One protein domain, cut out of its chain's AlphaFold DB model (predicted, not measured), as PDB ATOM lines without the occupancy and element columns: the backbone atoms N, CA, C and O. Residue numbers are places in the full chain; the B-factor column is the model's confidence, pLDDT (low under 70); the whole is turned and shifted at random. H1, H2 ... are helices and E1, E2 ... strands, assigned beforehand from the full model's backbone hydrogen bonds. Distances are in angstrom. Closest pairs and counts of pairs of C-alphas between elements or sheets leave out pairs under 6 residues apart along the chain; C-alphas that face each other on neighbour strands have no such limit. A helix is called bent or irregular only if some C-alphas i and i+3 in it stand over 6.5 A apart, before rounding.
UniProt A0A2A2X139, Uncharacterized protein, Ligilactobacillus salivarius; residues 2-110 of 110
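This is residues 2 to 110 of the 110 residues of an uncharacterized protein of Ligilactobacillus salivarius (UniProt A0A2A2X139). A twisted antiparallel sheet of six strands is covered on one face by helices: the long H2 crosses the sheet, H1 packs beside it, and the short H3 lies on the same face, while no named helix lies on the other face. The sheet is made of two three-stranded meanders side by side, and H4 sits beyond the sheet, near the last residue of H2. The printed part has 109 residues, with four named helices and six named strands in the order H1 E1 E2 E3 H2 E4 E5 E6 H3 H4; across the sheet the order is E3 E2 E1 E4 E5 E6. The class is mixed, helices and strands. The whole is compact, with a radius of gyration of the C-alphas of 13.5 A, and its outline is rounded, spanning 35 by 27 by 24 A.

H1 is residues 2 to 14, 18.1 A from first to last C-alpha, and C-alpha 2 is at (81.296, 53.482, 25.545). E1, residues 17 to 20, E2, residues 24 to 27, and E3, residues 30 to 33, follow. H2, residues 39 to 57, is the longest helix at 25.5 A; C-alpha 39 is at (98.362, 46.234, 30.343). It has a kink of 26 degrees near residue 46 and is only just irregular, with C-alphas 48 and 51 6.6 A apart. E4, residues 68 to 74, is 16.9 A long, and E5, residues 77 to 82, is 16.4 A long. E6 is residues 89 to 91 and H3 residues 92 to 96. H4, residues 102 to 109, is 10.6 A long and ends with C-alpha 109 at (93.394, 70.047, 40.136).

E1, E2 and E3 form a meander, each strand the antiparallel neighbour of the one before, and so do E4, E5 and E6. E1 and E4 join the two as antiparallel neighbours at 168 degrees, with N 73 and O 18 2.8 A apart, within hydrogen-bond range. In the hairpin of E4 and E5, N 72 and O 79 are 2.9 A apart, also within range. In the hairpin of E2 and E3, N 32 and O 25 are within range at 2.9 A. E3 and E6 are the edge strands. H1, H2 and H3 are on the same face of the sheet. H2 runs across the strands, at 69 degrees to E5 on the local plane, with a height over the sheet of 9.4 A. H1 runs slantwise to the strands, at 49 degrees to E1 on the local plane, with a height of 10.8 A. H1 touches H2 with residues 5 to 8 alone; the closest C-alphas are those of Ile 8 and Glu 41, 6.4 A apart. The two run opposite ways at a tilt of 37 degrees, only just steep. H3 is over none of the strands and touches H2, the closest C-alphas being those of Leu 49 and Leu 95, 6.0 A apart. H4 is not on the sheet; it is close to H2 but not clearly touching, with the C-alphas of His 57 and Val 105 the closest at 7.0 A. H4 is apart from H1 and H3. In H1, H3 and H4 every O i to N i+4 pair is within hydrogen-bond range; in H2 13 of 15 are.

The two C-alphas farthest apart are those of Lys 14 and Asp 110, 37.8 A. The printed part has no cut and ends at residue 110, the chain's last. No link is long; H2 to E4, with 10 residues, and E5 to E6, with 6, are short, and the others are tight. The sheet is twisted, its C-alphas lying up to 4.0 A off the best plane. The mean pLDDT of the printed part is 94.7, and no printed residue is under 70.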
ATOM      1  N   LYS A   2      82.181  54.421  24.813       86.06
ATOM      2  CA  LYS A   2      81.296  53.482  25.545       86.06
ATOM      3  C   LYS A   2      81.388  52.004  25.129       86.06
ATOM      4  O   LYS A   2      81.620  51.157  25.978       86.06
ATOM      5  N   ASN A   3      81.283  51.693  23.835       92.56
ATOM      6  CA  ASN A   3      81.323  50.297  23.364       92.56
ATOM      7  C   ASN A   3      82.671  49.604  23.624       92.56
ATOM      8  O   ASN A   3      82.703  48.407  23.886       92.56
ATOM      9  N   LYS A   4      83.785  50.346  23.547       96.69
ATOM     10  CA  LYS A   4      85.126  49.795  23.779       96.69
ATOM     11  C   LYS A   4      85.378  49.587  25.271       96.69
ATOM     12  O   LYS A   4      85.869  48.527  25.631       96.69
ATOM     13  N   VAL A   5      84.975  50.548  26.107       97.75
ATOM     14  CA  VAL A   5      85.014  50.413  27.572       97.75
ATOM     15  C   VAL A   5      84.209  49.187  27.997       97.75
ATOM     16  O   VAL A   5      84.766  48.291  28.618       97.75
ATOM     17  N   GLN A   6      82.946  49.078  27.568       97.62
ATOM     18  CA  GLN A   6      82.099  47.934  27.919       97.62
ATOM     19  C   GLN A   6      82.712  46.601  27.472       97.62
ATOM     20  O   GLN A   6      82.762  45.665  28.255       97.62
ATOM     21  N   SER A   7      83.253  46.531  26.251       98.19
ATOM     22  CA  SER A   7      83.920  45.321  25.755       98.19
ATOM     23  C   SER A   7      85.113  44.888  26.612       98.19
ATOM     24  O   SER A   7      85.376  43.690  26.687       98.19
ATOM     25  N   ILE A   8      85.861  45.830  27.193       98.38
ATOM     26  CA  ILE A   8      86.977  45.516  28.091       98.38
ATOM     27  C   ILE A   8      86.433  45.007  29.424       98.38
ATOM     28  O   ILE A   8      86.833  43.936  29.868       98.38
ATOM     29  N   LEU A   9      85.472  45.716  30.023       98.25
ATOM     30  CA  LEU A   9      84.876  45.307  31.298       98.25
ATOM     31  C   LEU A   9      84.208  43.926  31.203       98.25
ATOM     32  O   LEU A   9      84.378  43.103  32.097       98.25
ATOM     33  N   ASP A  10      83.530  43.628  30.092       98.19
ATOM     34  CA  ASP A  10      82.925  42.315  29.836       98.19
ATOM     35  C   ASP A  10      83.980  41.200  29.726       98.19
ATOM     36  O   ASP A  10      83.742  40.073  30.170       98.19
ATOM     37  N   LYS A  11      85.155  41.492  29.141       98.00
ATOM     38  CA  LYS A  11      86.287  40.550  29.091       98.00
ATOM     39  C   LYS A  11      86.785  40.252  30.506       98.00
ATOM     40  O   LYS A  11      86.869  39.081  30.873       98.00
ATOM     41  N   LEU A  12      87.065  41.294  31.290       98.06
ATOM     42  CA  LEU A  12      87.544  41.168  32.670       98.06
ATOM     43  C   LEU A  12      86.545  40.377  33.528       98.06
ATOM     44  O   LEU A  12      86.926  39.433  34.220       98.06
ATOM     45  N   ASP A  13      85.251  40.674  33.398       97.69
ATOM     46  CA  ASP A  13      84.178  39.969  34.099       97.69
ATOM     47  C   ASP A  13      84.114  38.483  33.735       97.69
ATOM     48  O   ASP A  13      84.000  37.626  34.615       97.69
ATOM     49  N   LYS A  14      84.226  38.155  32.444       97.75
ATOM     50  CA  LYS A  14      84.238  36.767  31.964       97.75
ATOM     51  C   LYS A  14      85.434  35.978  32.502       97.75
ATOM     52  O   LYS A  14      85.328  34.770  32.714       97.75
ATOM     53  N   GLU A  15      86.561  36.647  32.707       97.06
ATOM     54  CA  GLU A  15      87.804  36.056  33.208       97.06
ATOM     55  C   GLU A  15      87.899  36.066  34.745       97.06
ATOM     56  O   GLU A  15      88.873  35.556  35.305       97.06
ATOM     57  N   ASN A  16      86.850  36.551  35.426       96.88
ATOM     58  CA  ASN A  16      86.770  36.712  36.880       96.88
ATOM     59  C   ASN A  16      87.858  37.644  37.441       96.88
ATOM     60  O   ASN A  16      88.370  37.428  38.540       96.88
ATOM     61  N   ILE A  17      88.216  38.674  36.676       98.12
ATOM     62  CA  ILE A  17      89.150  39.714  37.091       98.12
ATOM     63  C   ILE A  17      88.389  40.783  37.871       98.12
ATOM     64  O   ILE A  17      87.330  41.247  37.448       98.12
ATOM     65  N   THR A  18      88.908  41.147  39.039       97.56
ATOM     66  CA  THR A  18      88.275  42.084  39.982       97.56
ATOM     67  C   THR A  18      89.094  43.350  40.201       97.56
ATOM     68  O   THR A  18      88.570  44.316  40.746       97.56
ATOM     69  N   CYS A  19      90.353  43.377  39.771       97.69
ATOM     70  CA  CYS A  19      91.218  44.550  39.811       97.69
ATOM     71  C   CYS A  19      92.275  44.424  38.718       97.69
ATOM     72  O   CYS A  19      92.789  43.324  38.516       97.69
ATOM     73  N   ILE A  20      92.605  45.524  38.047       97.75
ATOM     74  CA  ILE A  20      93.774  45.636  37.177       97.75
ATOM     75  C   ILE A  20      94.554  46.913  37.506       97.75
ATOM     76  O   ILE A  20      93.983  47.987  37.727       97.75
ATOM     77  N   ASN A  21      95.870  46.769  37.509       94.56
ATOM     78  CA  ASN A  21      96.893  47.801  37.571       94.56
ATOM     79  C   ASN A  21      97.965  47.448  36.516       94.56
ATOM     80  O   ASN A  21      97.900  46.385  35.897       94.56
ATOM     81  N   TYR A  22      98.930  48.336  36.291       89.50
ATOM     82  CA  TYR A  22     100.046  48.087  35.384       89.50
ATOM     83  C   TYR A  22     100.973  46.945  35.845       89.50
ATOM     84  O   TYR A  22     101.519  46.239  35.002       89.50
ATOM     85  N   ASP A  23     101.111  46.739  37.158       91.44
ATOM     86  CA  ASP A  23     102.054  45.769  37.736       91.44
ATOM     87  C   ASP A  23     101.382  44.472  38.224       91.44
ATOM     88  O   ASP A  23     102.046  43.454  38.432       91.44
ATOM     89  N   TYR A  24     100.066  44.490  38.455       95.00
ATOM     90  CA  TYR A  24      99.336  43.351  39.014       95.00
ATOM     91  C   TYR A  24      97.854  43.350  38.635       95.00
ATOM     92  O   TYR A  24      97.263  44.369  38.269       95.00
ATOM     93  N   TYR A  25      97.209  42.197  38.809       97.75
ATOM     94  CA  TYR A  25      95.754  42.074  38.739       97.75
ATOM     95  C   TYR A  25      95.220  41.103  39.788       97.75
ATOM     96  O   TYR A  25      95.952  40.285  40.348       97.75
ATOM     97  N   PHE A  26      93.920  41.200  40.071       97.38
ATOM     98  CA  PHE A  26      93.229  40.274  40.965       97.38
ATOM     99  C   PHE A  26      92.286  39.386  40.168       97.38
ATOM    100  O   PHE A  26      91.451  39.882  39.412       97.38
ATOM    101  N   LYS A  27      92.371  38.074  40.390       95.94
ATOM    102  CA  LYS A  27      91.445  37.076  39.851       95.94
ATOM    103  C   LYS A  27      90.625  36.483  40.989       95.94
ATOM    104  O   LYS A  27      91.075  35.610  41.729       95.94
ATOM    105  N   GLY A  28      89.407  36.980  41.168       90.75
ATOM    106  CA  GLY A  28      88.634  36.733  42.383       90.75
ATOM    107  C   GLY A  28      89.345  37.324  43.604       90.75
ATOM    108  O   GLY A  28      89.379  38.542  43.756       90.75
ATOM    109  N   SER A  29      89.883  36.460  44.470       89.50
ATOM    110  CA  SER A  29      90.644  36.838  45.672       89.50
ATOM    111  C   SER A  29      92.152  36.588  45.557       89.50
ATOM    112  O   SER A  29      92.874  36.805  46.525       89.50
ATOM    113  N   GLU A  30      92.618  36.059  44.426       95.69
ATOM    114  CA  GLU A  30      94.035  35.799  44.169       95.69
ATOM    115  C   GLU A  30      94.683  37.030  43.536       95.69
ATOM    116  O   GLU A  30      94.131  37.588  42.586       95.69
ATOM    117  N   ILE A  31      95.847  37.430  44.051       96.38
ATOM    118  CA  ILE A  31      96.703  38.446  43.435       96.38
ATOM    119  C   ILE A  31      97.718  37.765  42.517       96.38
ATOM    120  O   ILE A  31      98.346  36.778  42.902       96.38
ATOM    121  N   VAL A  32      97.879  38.309  41.314       96.31
ATOM    122  CA  VAL A  32      98.945  37.942  40.381       96.31
ATOM    123  C   VAL A  32      99.823  39.172  40.192       96.31
ATOM    124  O   VAL A  32      99.392  40.153  39.589       96.31
ATOM    125  N   GLU A  33     101.023  39.121  40.763       94.75
ATOM    126  CA  GLU A  33     102.035  40.185  40.722       94.75
ATOM    127  C   GLU A  33     102.974  40.008  39.516       94.75
ATOM    128  O   GLU A  33     103.086  38.907  38.972       94.75
ATOM    129  N   ASP A  34     103.653  41.086  39.117       89.38
ATOM    130  CA  ASP A  34     104.633  41.131  38.024       89.38
ATOM    131  C   ASP A  34     104.097  40.564  36.689       89.38
ATOM    132  O   ASP A  34     104.805  39.862  35.955       89.38
ATOM    133  N   SER A  35     102.830  40.849  36.368       89.12
ATOM    134  CA  SER A  35     102.176  40.384  35.135       89.12
ATOM    135  C   SER A  35     101.777  41.532  34.214       89.12
ATOM    136  O   SER A  35     101.257  42.551  34.654       89.12
ATOM    137  N   PHE A  36     101.940  41.297  32.908       90.50
ATOM    138  CA  PHE A  36     101.568  42.222  31.835       90.50
ATOM    139  C   PHE A  36     100.287  41.803  31.087       90.50
ATOM    140  O   PHE A  36      99.976  42.360  30.035       90.50
ATOM    141  N   ASP A  37      99.544  40.810  31.595       93.69
ATOM    142  CA  ASP A  37      98.411  40.185  30.885       93.69
ATOM    143  C   ASP A  37      97.279  41.166  30.522       93.69
ATOM    144  O   ASP A  37      96.549  40.928  29.558       93.69
ATOM    145  N   TYR A  38      97.132  42.254  31.289       96.75
ATOM    146  CA  TYR A  38      96.056  43.241  31.142       96.75
ATOM    147  C   TYR A  38      96.553  44.683  30.957       96.75
ATOM    148  O   TYR A  38      95.771  45.620  31.135       96.75
ATOM    149  N   CYS A  39      97.826  44.889  30.594       95.56
ATOM    150  CA  CYS A  39      98.362  46.234  30.343       95.56
ATOM    151  C   CYS A  39      97.627  46.933  29.193       95.56
ATOM    152  O   CYS A  39      97.251  48.093  29.328       95.56
ATOM    153  N   ASP A  40      97.327  46.217  28.105       96.56
ATOM    154  CA  ASP A  40      96.591  46.780  26.966       96.56
ATOM    155  C   ASP A  40      95.183  47.252  27.378       96.56
ATOM    156  O   ASP A  40      94.713  48.314  26.951       96.56
ATOM    157  N   GLU A  41      94.481  46.469  28.206       97.88
ATOM    158  CA  GLU A  41      93.190  46.857  28.773       97.88
ATOM    159  C   GLU A  41      93.311  48.058  29.707       97.88
ATOM    160  O   GLU A  41      92.491  48.974  29.607       97.88
ATOM    161  N   PHE A  42      94.314  48.057  30.587       97.69
ATOM    162  CA  PHE A  42      94.577  49.145  31.520       97.69
ATOM    163  C   PHE A  42      94.846  50.455  30.775       97.69
ATOM    164  O   PHE A  42      94.114  51.421  30.985       97.69
ATOM    165  N   ASP A  43      95.797  50.467  29.840       96.62
ATOM    166  CA  ASP A  43      96.159  51.640  29.040       96.62
ATOM    167  C   ASP A  43      94.962  52.151  28.236       96.62
ATOM    168  O   ASP A  43      94.678  53.351  28.189       96.62
ATOM    169  N   THR A  44      94.193  51.233  27.639       97.50
ATOM    170  CA  THR A  44      93.004  51.611  26.872       97.50
ATOM    171  C   THR A  44      91.933  52.243  27.762       97.50
ATOM    172  O   THR A  44      91.296  53.215  27.351       97.50
ATOM    173  N   LEU A  45      91.683  51.703  28.960       98.00
ATOM    174  CA  LEU A  45      90.728  52.294  29.901       98.00
ATOM    175  C   LEU A  45      91.235  53.633  30.441       98.00
ATOM    176  O   LEU A  45      90.453  54.580  30.516       98.00
ATOM    177  N   TYR A  46      92.522  53.726  30.763       97.06
ATOM    178  CA  TYR A  46      93.161  54.941  31.251       97.06
ATOM    179  C   TYR A  46      93.016  56.092  30.250       97.06
ATOM    180  O   TYR A  46      92.502  57.155  30.600       97.06
ATOM    181  N   GLU A  47      93.344  55.854  28.981       96.62
ATOM    182  CA  GLU A  47      93.218  56.860  27.923       96.62
ATOM    183  C   GLU A  47      91.750  57.273  27.697       96.62
ATOM    184  O   GLU A  47      91.394  58.458  27.639       96.62
ATOM    185  N   LEU A  48      90.853  56.284  27.596       97.06
ATOM    186  CA  LEU A  48      89.444  56.527  27.284       97.06
ATOM    187  C   LEU A  48      88.660  57.179  28.426       97.06
ATOM    188  O   LEU A  48      87.651  57.823  28.144       97.06
ATOM    189  N   LEU A  49      89.056  56.968  29.681       97.06
ATOM    190  CA  LEU A  49      88.304  57.425  30.850       97.06
ATOM    191  C   LEU A  49      89.022  58.547  31.591       97.06
ATOM    192  O   LEU A  49      88.422  59.591  31.831       97.06
ATOM    193  N   ILE A  50      90.288  58.343  31.952       96.56
ATOM    194  CA  ILE A  50      91.022  59.236  32.854       96.56
ATOM    195  C   ILE A  50      91.612  60.401  32.071       96.56
ATOM    196  O   ILE A  50      91.240  61.544  32.317       96.56
ATOM    197  N   VAL A  51      92.432  60.121  31.053       95.56
ATOM    198  CA  VAL A  51      93.043  61.161  30.207       95.56
ATOM    199  C   VAL A  51      91.970  61.990  29.504       95.56
ATOM    200  O   VAL A  51      92.050  63.217  29.456       95.56
ATOM    201  N   SER A  52      90.915  61.339  29.009       94.94
ATOM    202  CA  SER A  52      89.775  62.030  28.398       94.94
ATOM    203  C   SER A  52      89.072  62.989  29.373       94.94
ATOM    204  O   SER A  52      88.755  64.118  28.992       94.94
ATOM    205  N   MET A  53      88.858  62.575  30.627       96.06
ATOM    206  CA  MET A  53      88.263  63.424  31.665       96.06
ATOM    207  C   MET A  53      89.201  64.575  32.047       96.06
ATOM    208  O   MET A  53      88.774  65.730  32.066       96.06
ATOM    209  N   TYR A  54      90.490  64.297  32.238       96.06
ATOM    210  CA  TYR A  54      91.490  65.315  32.550       96.06
ATOM    211  C   TYR A  54      91.583  66.384  31.462       96.06
ATOM    212  O   TYR A  54      91.451  67.571  31.752       96.06
ATOM    213  N   ASN A  55      91.686  65.978  30.194       95.06
ATOM    214  CA  ASN A  55      91.722  66.900  29.059       95.06
ATOM    215  C   ASN A  55      90.470  67.780  28.988       95.06
ATOM    216  O   ASN A  55      90.558  68.977  28.722       95.06
ATOM    217  N   LYS A  56      89.290  67.205  29.246       94.81
ATOM    218  CA  LYS A  56      88.023  67.944  29.233       94.81
ATOM    219  C   LYS A  56      87.960  69.020  30.319       94.81
ATOM    220  O   LYS A  56      87.373  70.077  30.094       94.81
ATOM    221  N   HIS A  57      88.548  68.743  31.478       94.62
ATOM    222  CA  HIS A  57      88.517  69.620  32.644       94.62
ATOM    223  C   HIS A  57      89.809  70.431  32.840       94.62
ATOM    224  O   HIS A  57      89.912  71.168  33.813       94.62
ATOM    225  N   ASN A  58      90.755  70.368  31.895       94.38
ATOM    226  CA  ASN A  58      92.078  71.000  31.981       94.38
ATOM    227  C   ASN A  58      92.855  70.598  33.249       94.38
ATOM    228  O   ASN A  58      93.453  71.439  33.914       94.38
ATOM    229  N   ILE A  59      92.803  69.314  33.593       94.81
ATOM    230  CA  ILE A  59      93.577  68.710  34.678       94.81
ATOM    231  C   ILE A  59      94.895  68.197  34.091       94.81
ATOM    232  O   ILE A  59      94.889  67.566  33.033       94.81
ATOM    233  N   ASP A  60      96.022  68.467  34.751       91.88
ATOM    234  CA  ASP A  60      97.332  67.959  34.327       91.88
ATOM    235  C   ASP A  60      97.495  66.480  34.736       91.88
ATOM    236  O   ASP A  60      97.521  66.207  35.935       91.88
ATOM    237  N   PRO A  61      97.626  65.522  33.793       85.88
ATOM    238  CA  PRO A  61      97.824  64.102  34.106       85.88
ATOM    239  C   PRO A  61      99.142  63.769  34.808       85.88
ATOM    240  O   PRO A  61      99.295  62.643  35.273       85.88
ATOM    241  N   TYR A  62     100.101  64.697  34.844       83.19
ATOM    242  CA  TYR A  62     101.405  64.497  35.477       83.19
ATOM    243  C   TYR A  62     101.518  65.205  36.835       83.19
ATOM    244  O   TYR A  62     102.622  65.367  37.352       83.19
ATOM    245  N   ASN A  63     100.392  65.643  37.410       86.88
ATOM    246  CA  ASN A  63     100.354  66.219  38.748       86.88
ATOM    247  C   ASN A  63     100.323  65.105  39.809       86.88
ATOM    248  O   ASN A  63      99.395  64.301  39.862       86.88
ATOM    249  N   ASP A  64     101.298  65.103  40.721       86.12
ATOM    250  CA  ASP A  64     101.373  64.149  41.836       86.12
ATOM    251  C   ASP A  64     100.097  64.140  42.713       86.12
ATOM    252  O   ASP A  64      99.794  63.136  43.372       86.12
ATOM    253  N   HIS A  65      99.312  65.224  42.708       88.38
ATOM    254  CA  HIS A  65      98.046  65.340  43.438       88.38
ATOM    255  C   HIS A  65      96.899  64.502  42.869       88.38
ATOM    256  O   HIS A  65      95.946  64.226  43.590       88.38
ATOM    257  N   ASN A  66      97.007  64.050  41.618       92.25
ATOM    258  CA  ASN A  66      95.975  63.268  40.940       92.25
ATOM    259  C   ASN A  66      96.481  61.898  40.461       92.25
ATOM    260  O   ASN A  66      96.005  61.344  39.464       92.25
ATOM    261  N   SER A  67      97.420  61.336  41.224       93.06
ATOM    262  CA  SER A  67      98.019  60.020  41.003       93.06
ATOM    263  C   SER A  67      96.954  58.921  40.914       93.06
ATOM    264  O   SER A  67      96.388  58.492  41.925       93.06
ATOM    265  N   PHE A  68      96.696  58.446  39.698       94.94
ATOM    266  CA  PHE A  68      95.788  57.335  39.421       94.94
ATOM    267  C   PHE A  68      96.396  55.986  39.854       94.94
ATOM    268  O   PHE A  68      97.613  55.821  39.823       94.94
ATOM    269  N   ASN A  69      95.555  55.023  40.251       94.50
ATOM    270  CA  ASN A  69      95.993  53.720  40.758       94.50
ATOM    271  C   ASN A  69      95.500  52.541  39.913       94.50
ATOM    272  O   ASN A  69      96.273  51.870  39.233       94.50
ATOM    273  N   THR A  70      94.211  52.223  40.026       96.88
ATOM    274  CA  THR A  70      93.653  50.944  39.581       96.88
ATOM    275  C   THR A  70      92.282  51.125  38.950       96.88
ATOM    276  O   THR A  70      91.557  52.088  39.221       96.88
ATOM    277  N   PHE A  71      91.893  50.141  38.143       98.25
ATOM    278  CA  PHE A  71      90.485  49.867  37.889       98.25
ATOM    279  C   PHE A  71      90.082  48.641  38.696       98.25
ATOM    280  O   PHE A  71      90.694  47.583  38.552       98.25
ATOM    281  N   LYS A  72      89.049  48.756  39.530       97.62
ATOM    282  CA  LYS A  72      88.643  47.680  40.443       97.62
ATOM    283  C   LYS A  72      87.138  47.521  40.564       97.62
ATOM    284  O   LYS A  72      86.368  48.442  40.291       97.62
ATOM    285  N   LYS A  73      86.715  46.336  40.996       96.88
ATOM    286  CA  LYS A  73      85.316  45.963  41.180       96.88
ATOM    287  C   LYS A  73      84.919  46.078  42.652       96.88
ATOM    288  O   LYS A  73      85.510  45.423  43.504       96.88
ATOM    289  N   ILE A  74      83.887  46.869  42.937       94.94
ATOM    290  CA  ILE A  74      83.277  47.032  44.264       94.94
ATOM    291  C   ILE A  74      81.789  46.719  44.124       94.94
ATOM    292  O   ILE A  74      81.117  47.274  43.255       94.94
ATOM    293  N   ASP A  75      81.282  45.782  44.930       93.38
ATOM    294  CA  ASP A  75      79.871  45.359  44.931       93.38
ATOM    295  C   ASP A  75      79.298  45.076  43.528       93.38
ATOM    296  O   ASP A  75      78.164  45.418  43.188       93.38
ATOM    297  N   GLY A  76      80.113  44.447  42.676       94.00
ATOM    298  CA  GLY A  76      79.724  44.057  41.319       94.00
ATOM    299  C   GLY A  76      79.846  45.156  40.258       94.00
ATOM    300  O   GLY A  76      79.587  44.875  39.088       94.00
ATOM    301  N   LYS A  77      80.275  46.368  40.619       97.44
ATOM    302  CA  LYS A  77      80.462  47.502  39.703       97.44
ATOM    303  C   LYS A  77      81.932  47.878  39.563       97.44
ATOM    304  O   LYS A  77      82.696  47.705  40.504       97.44
ATOM    305  N   TRP A  78      82.310  48.423  38.412       98.31
ATOM    306  CA  TRP A  78      83.678  48.864  38.146       98.31
ATOM    307  C   TRP A  78      83.902  50.336  38.499       98.31
ATOM    308  O   TRP A  78      83.089  51.198  38.154       98.31
ATOM    309  N   PHE A  79      85.042  50.608  39.127       98.56
ATOM    310  CA  PHE A  79      85.487  51.919  39.578       98.56
ATOM    311  C   PHE A  79      86.914  52.200  39.105       98.56
ATOM    312  O   PHE A  79      87.728  51.285  38.986       98.56
ATOM    313  N   ALA A  80      87.193  53.472  38.853       98.00
ATOM    314  CA  ALA A  80      88.523  54.055  38.750       98.00
ATOM    315  C   ALA A  80      88.948  54.536  40.147       98.00
ATOM    316  O   ALA A  80      88.151  55.196  40.813       98.00
ATOM    317  N   GLU A  81      90.159  54.209  40.594       97.62
ATOM    318  CA  GLU A  81      90.681  54.568  41.918       97.62
ATOM    319  C   GLU A  81      91.969  55.391  41.811       97.62
ATOM    320  O   GLU A  81      92.832  55.100  40.982       97.62
ATOM    321  N   TRP A  82      92.122  56.365  42.707       96.19
ATOM    322  CA  TRP A  82      93.322  57.183  42.859       96.19
ATOM    323  C   TRP A  82      94.118  56.831  44.125       96.19
ATOM    324  O   TRP A  82      93.551  56.551  45.183       96.19
ATOM    325  N   LEU A  83      95.450  56.898  44.020       93.44
ATOM    326  CA  LEU A  83      96.368  56.910  45.168       93.44
ATOM    327  C   LEU A  83      96.364  58.274  45.857       93.44
ATOM    328  O   LEU A  83      96.471  58.359  47.080       93.44
ATOM    329  N   ASN A  84      96.253  59.336  45.060       93.00
ATOM    330  CA  ASN A  84      96.160  60.707  45.522       93.00
ATOM    331  C   ASN A  84      95.112  61.427  44.664       93.00
ATOM    332  O   ASN A  84      95.254  61.396  43.439       93.00
ATOM    333  N   PRO A  85      94.050  61.993  45.260       92.81
ATOM    334  CA  PRO A  85      93.668  61.908  46.676       92.81
ATOM    335  C   PRO A  85      93.325  60.470  47.106       92.81
ATOM    336  O   PRO A  85      92.619  59.735  46.414       92.81
ATOM    337  N   MET A  86      93.810  60.067  48.283       91.00
ATOM    338  CA  MET A  86      93.605  58.709  48.794       91.00
ATOM    339  C   MET A  86      92.118  58.426  49.050       91.00
ATOM    340  O   MET A  86      91.450  59.166  49.774       91.00
ATOM    341  N   GLY A  87      91.619  57.312  48.507       88.69
ATOM    342  CA  GLY A  87      90.236  56.863  48.696       88.69
ATOM    343  C   GLY A  87      89.227  57.486  47.730       88.69
ATOM    344  O   GLY A  87      88.028  57.251  47.878       88.69
ATOM    345  N   LEU A  88      89.681  58.261  46.741       96.00
ATOM    346  CA  LEU A  88      88.820  58.681  45.644       96.00
ATOM    347  C   LEU A  88      88.555  57.504  44.702       96.00
ATOM    348  O   LEU A  88      89.471  56.931  44.112       96.00
ATOM    349  N   GLU A  89      87.273  57.196  44.536       97.12
ATOM    350  CA  GLU A  89      86.767  56.144  43.664       97.12
ATOM    351  C   GLU A  89      85.618  56.692  42.815       97.12
ATOM    352  O   GLU A  89      84.633  57.218  43.341       97.12
ATOM    353  N   LEU A  90      85.710  56.552  41.493       97.56
ATOM    354  CA  LEU A  90      84.669  56.989  40.560       97.56
ATOM    355  C   LEU A  90      84.120  55.797  39.781       97.56
ATOM    356  O   LEU A  90      84.869  55.090  39.109       97.56
ATOM    357  N   GLU A  91      82.801  55.581  39.836       98.00
ATOM    358  CA  GLU A  91      82.151  54.524  39.048       98.00
ATOM    359  C   GLU A  91      82.419  54.773  37.554       98.00
ATOM    360  O   GLU A  91      82.160  55.869  37.049       98.00
ATOM    361  N   ILE A  92      82.888  53.760  36.815       97.75
ATOM    362  CA  ILE A  92      83.240  53.910  35.389       97.75
ATOM    363  C   ILE A  92      82.042  54.411  34.571       97.75
ATOM    364  O   ILE A  92      82.207  55.193  33.636       97.75
ATOM    365  N   ASN A  93      80.816  54.036  34.945       95.88
ATOM    366  CA  ASN A  93      79.610  54.550  34.300       95.88
ATOM    367  C   ASN A  93      79.459  56.070  34.430       95.88
ATOM    368  O   ASN A  93      78.940  56.698  33.509       95.88
ATOM    369  N   ASN A  94      79.904  56.676  35.531       96.25
ATOM    370  CA  ASN A  94      79.874  58.128  35.673       96.25
ATOM    371  C   ASN A  94      80.881  58.776  34.720       96.25
ATOM    372  O   ASN A  94      80.521  59.727  34.033       96.25
ATOM    373  N   LEU A  95      82.081  58.203  34.585       95.75
ATOM    374  CA  LEU A  95      83.105  58.670  33.641       95.75
ATOM    375  C   LEU A  95      82.635  58.551  32.182       95.75
ATOM    376  O   LEU A  95      82.706  59.510  31.424       95.75
ATOM    377  N   VAL A  96      82.063  57.406  31.796       95.50
ATOM    378  CA  VAL A  96      81.551  57.167  30.432       95.50
ATOM    379  C   VAL A  96      80.416  58.121  30.049       95.50
ATOM    380  O   VAL A  96      80.247  58.428  28.868       95.50
ATOM    381  N   ASN A  97      79.605  58.542  31.020       94.19
ATOM    382  CA  ASN A  97      78.470  59.436  30.798       94.19
ATOM    383  C   ASN A  97      78.782  60.894  31.166       94.19
ATOM    384  O   ASN A  97      77.848  61.687  31.251       94.19
ATOM    385  N   ASP A  98      80.055  61.247  31.378       89.81
ATOM    386  CA  ASP A  98      80.480  62.611  31.707       89.81
ATOM    387  C   ASP A  98      79.833  63.200  32.980       89.81
ATOM    388  O   ASP A  98      79.686  64.413  33.123       89.81
ATOM    389  N   ASN A  99      79.463  62.341  33.928       94.25
ATOM    390  CA  ASN A  99      78.816  62.704  35.189       94.25
ATOM    391  C   ASN A  99      79.844  62.836  36.324       94.25
ATOM    392  O   ASN A  99      79.766  62.128  37.329       94.25
ATOM    393  N   VAL A 100      80.815  63.732  36.155       94.31
ATOM    394  CA  VAL A 100      81.812  64.072  37.184       94.31
ATOM    395  C   VAL A 100      81.431  65.412  37.813       94.31
ATOM    396  O   VAL A 100      81.148  66.373  37.096       94.31
ATOM    397  N   SER A 101      81.357  65.477  39.145       95.44
ATOM    398  CA  SER A 101      80.993  66.713  39.849       95.44
ATOM    399  C   SER A 101      82.143  67.721  39.839       95.44
ATOM    400  O   SER A 101      83.311  67.349  39.746       95.44
ATOM    401  N   ALA A 102      81.813  69.008  39.980       95.06
ATOM    402  CA  ALA A 102      82.817  70.067  40.074       95.06
ATOM    403  C   ALA A 102      83.763  69.867  41.272       95.06
ATOM    404  O   ALA A 102      84.958  70.063  41.121       95.06
ATOM    405  N   GLU A 103      83.251  69.388  42.409       95.19
ATOM    406  CA  GLU A 103      84.056  69.097  43.608       95.19
ATOM    407  C   GLU A 103      85.151  68.053  43.342       95.19
ATOM    408  O   GLU A 103      86.264  68.185  43.836       95.19
ATOM    409  N   ILE A 104      84.859  67.025  42.535       95.38
ATOM    410  CA  ILE A 104      85.864  66.031  42.141       95.38
ATOM    411  C   ILE A 104      86.890  66.638  41.188       95.38
ATOM    412  O   ILE A 104      88.070  66.329  41.286       95.38
ATOM    413  N   VAL A 105      86.449  67.496  40.268       95.06
ATOM    414  CA  VAL A 105      87.362  68.187  39.350       95.06
ATOM    415  C   VAL A 105      88.321  69.090  40.122       95.06
ATOM    416  O   VAL A 105      89.520  69.002  39.891       95.06
ATOM    417  N   GLU A 106      87.811  69.903  41.048       94.31
ATOM    418  CA  GLU A 106      88.623  70.768  41.915       94.31
ATOM    419  C   GLU A 106      89.628  69.941  42.725       94.31
ATOM    420  O   GLU A 106      90.822  70.221  42.699       94.31
ATOM    421  N   LEU A 107      89.169  68.848  43.342       94.38
ATOM    422  CA  LEU A 107      90.020  67.956  44.130       94.38
ATOM    423  C   LEU A 107      91.186  67.347  43.325       94.38
ATOM    424  O   LEU A 107      92.229  67.044  43.893       94.38
ATOM    425  N   LEU A 108      91.008  67.130  42.019       94.12
ATOM    426  CA  LEU A 108      92.027  66.562  41.129       94.12
ATOM    427  C   LEU A 108      92.938  67.625  40.482       94.12
ATOM    428  O   LEU A 108      93.892  67.268  39.784       94.12
ATOM    429  N   GLN A 109      92.623  68.912  40.657       90.94
ATOM    430  CA  GLN A 109      93.394  70.047  40.136       90.94
ATOM    431  C   GLN A 109      94.344  70.666  41.160       90.94
ATOM    432  O   GLN A 109      95.370  71.210  40.740       90.94
ATOM    433  N   ASP A 110      93.974  70.623  42.442       76.06
ATOM    434  CA  ASP A 110      94.786  71.108  43.570       76.06
ATOM    435  C   ASP A 110      96.156  70.415  43.645       76.06
ATOM    436  O   ASP A 110      97.123  71.067  44.110       76.06
TER     437      ASP A 110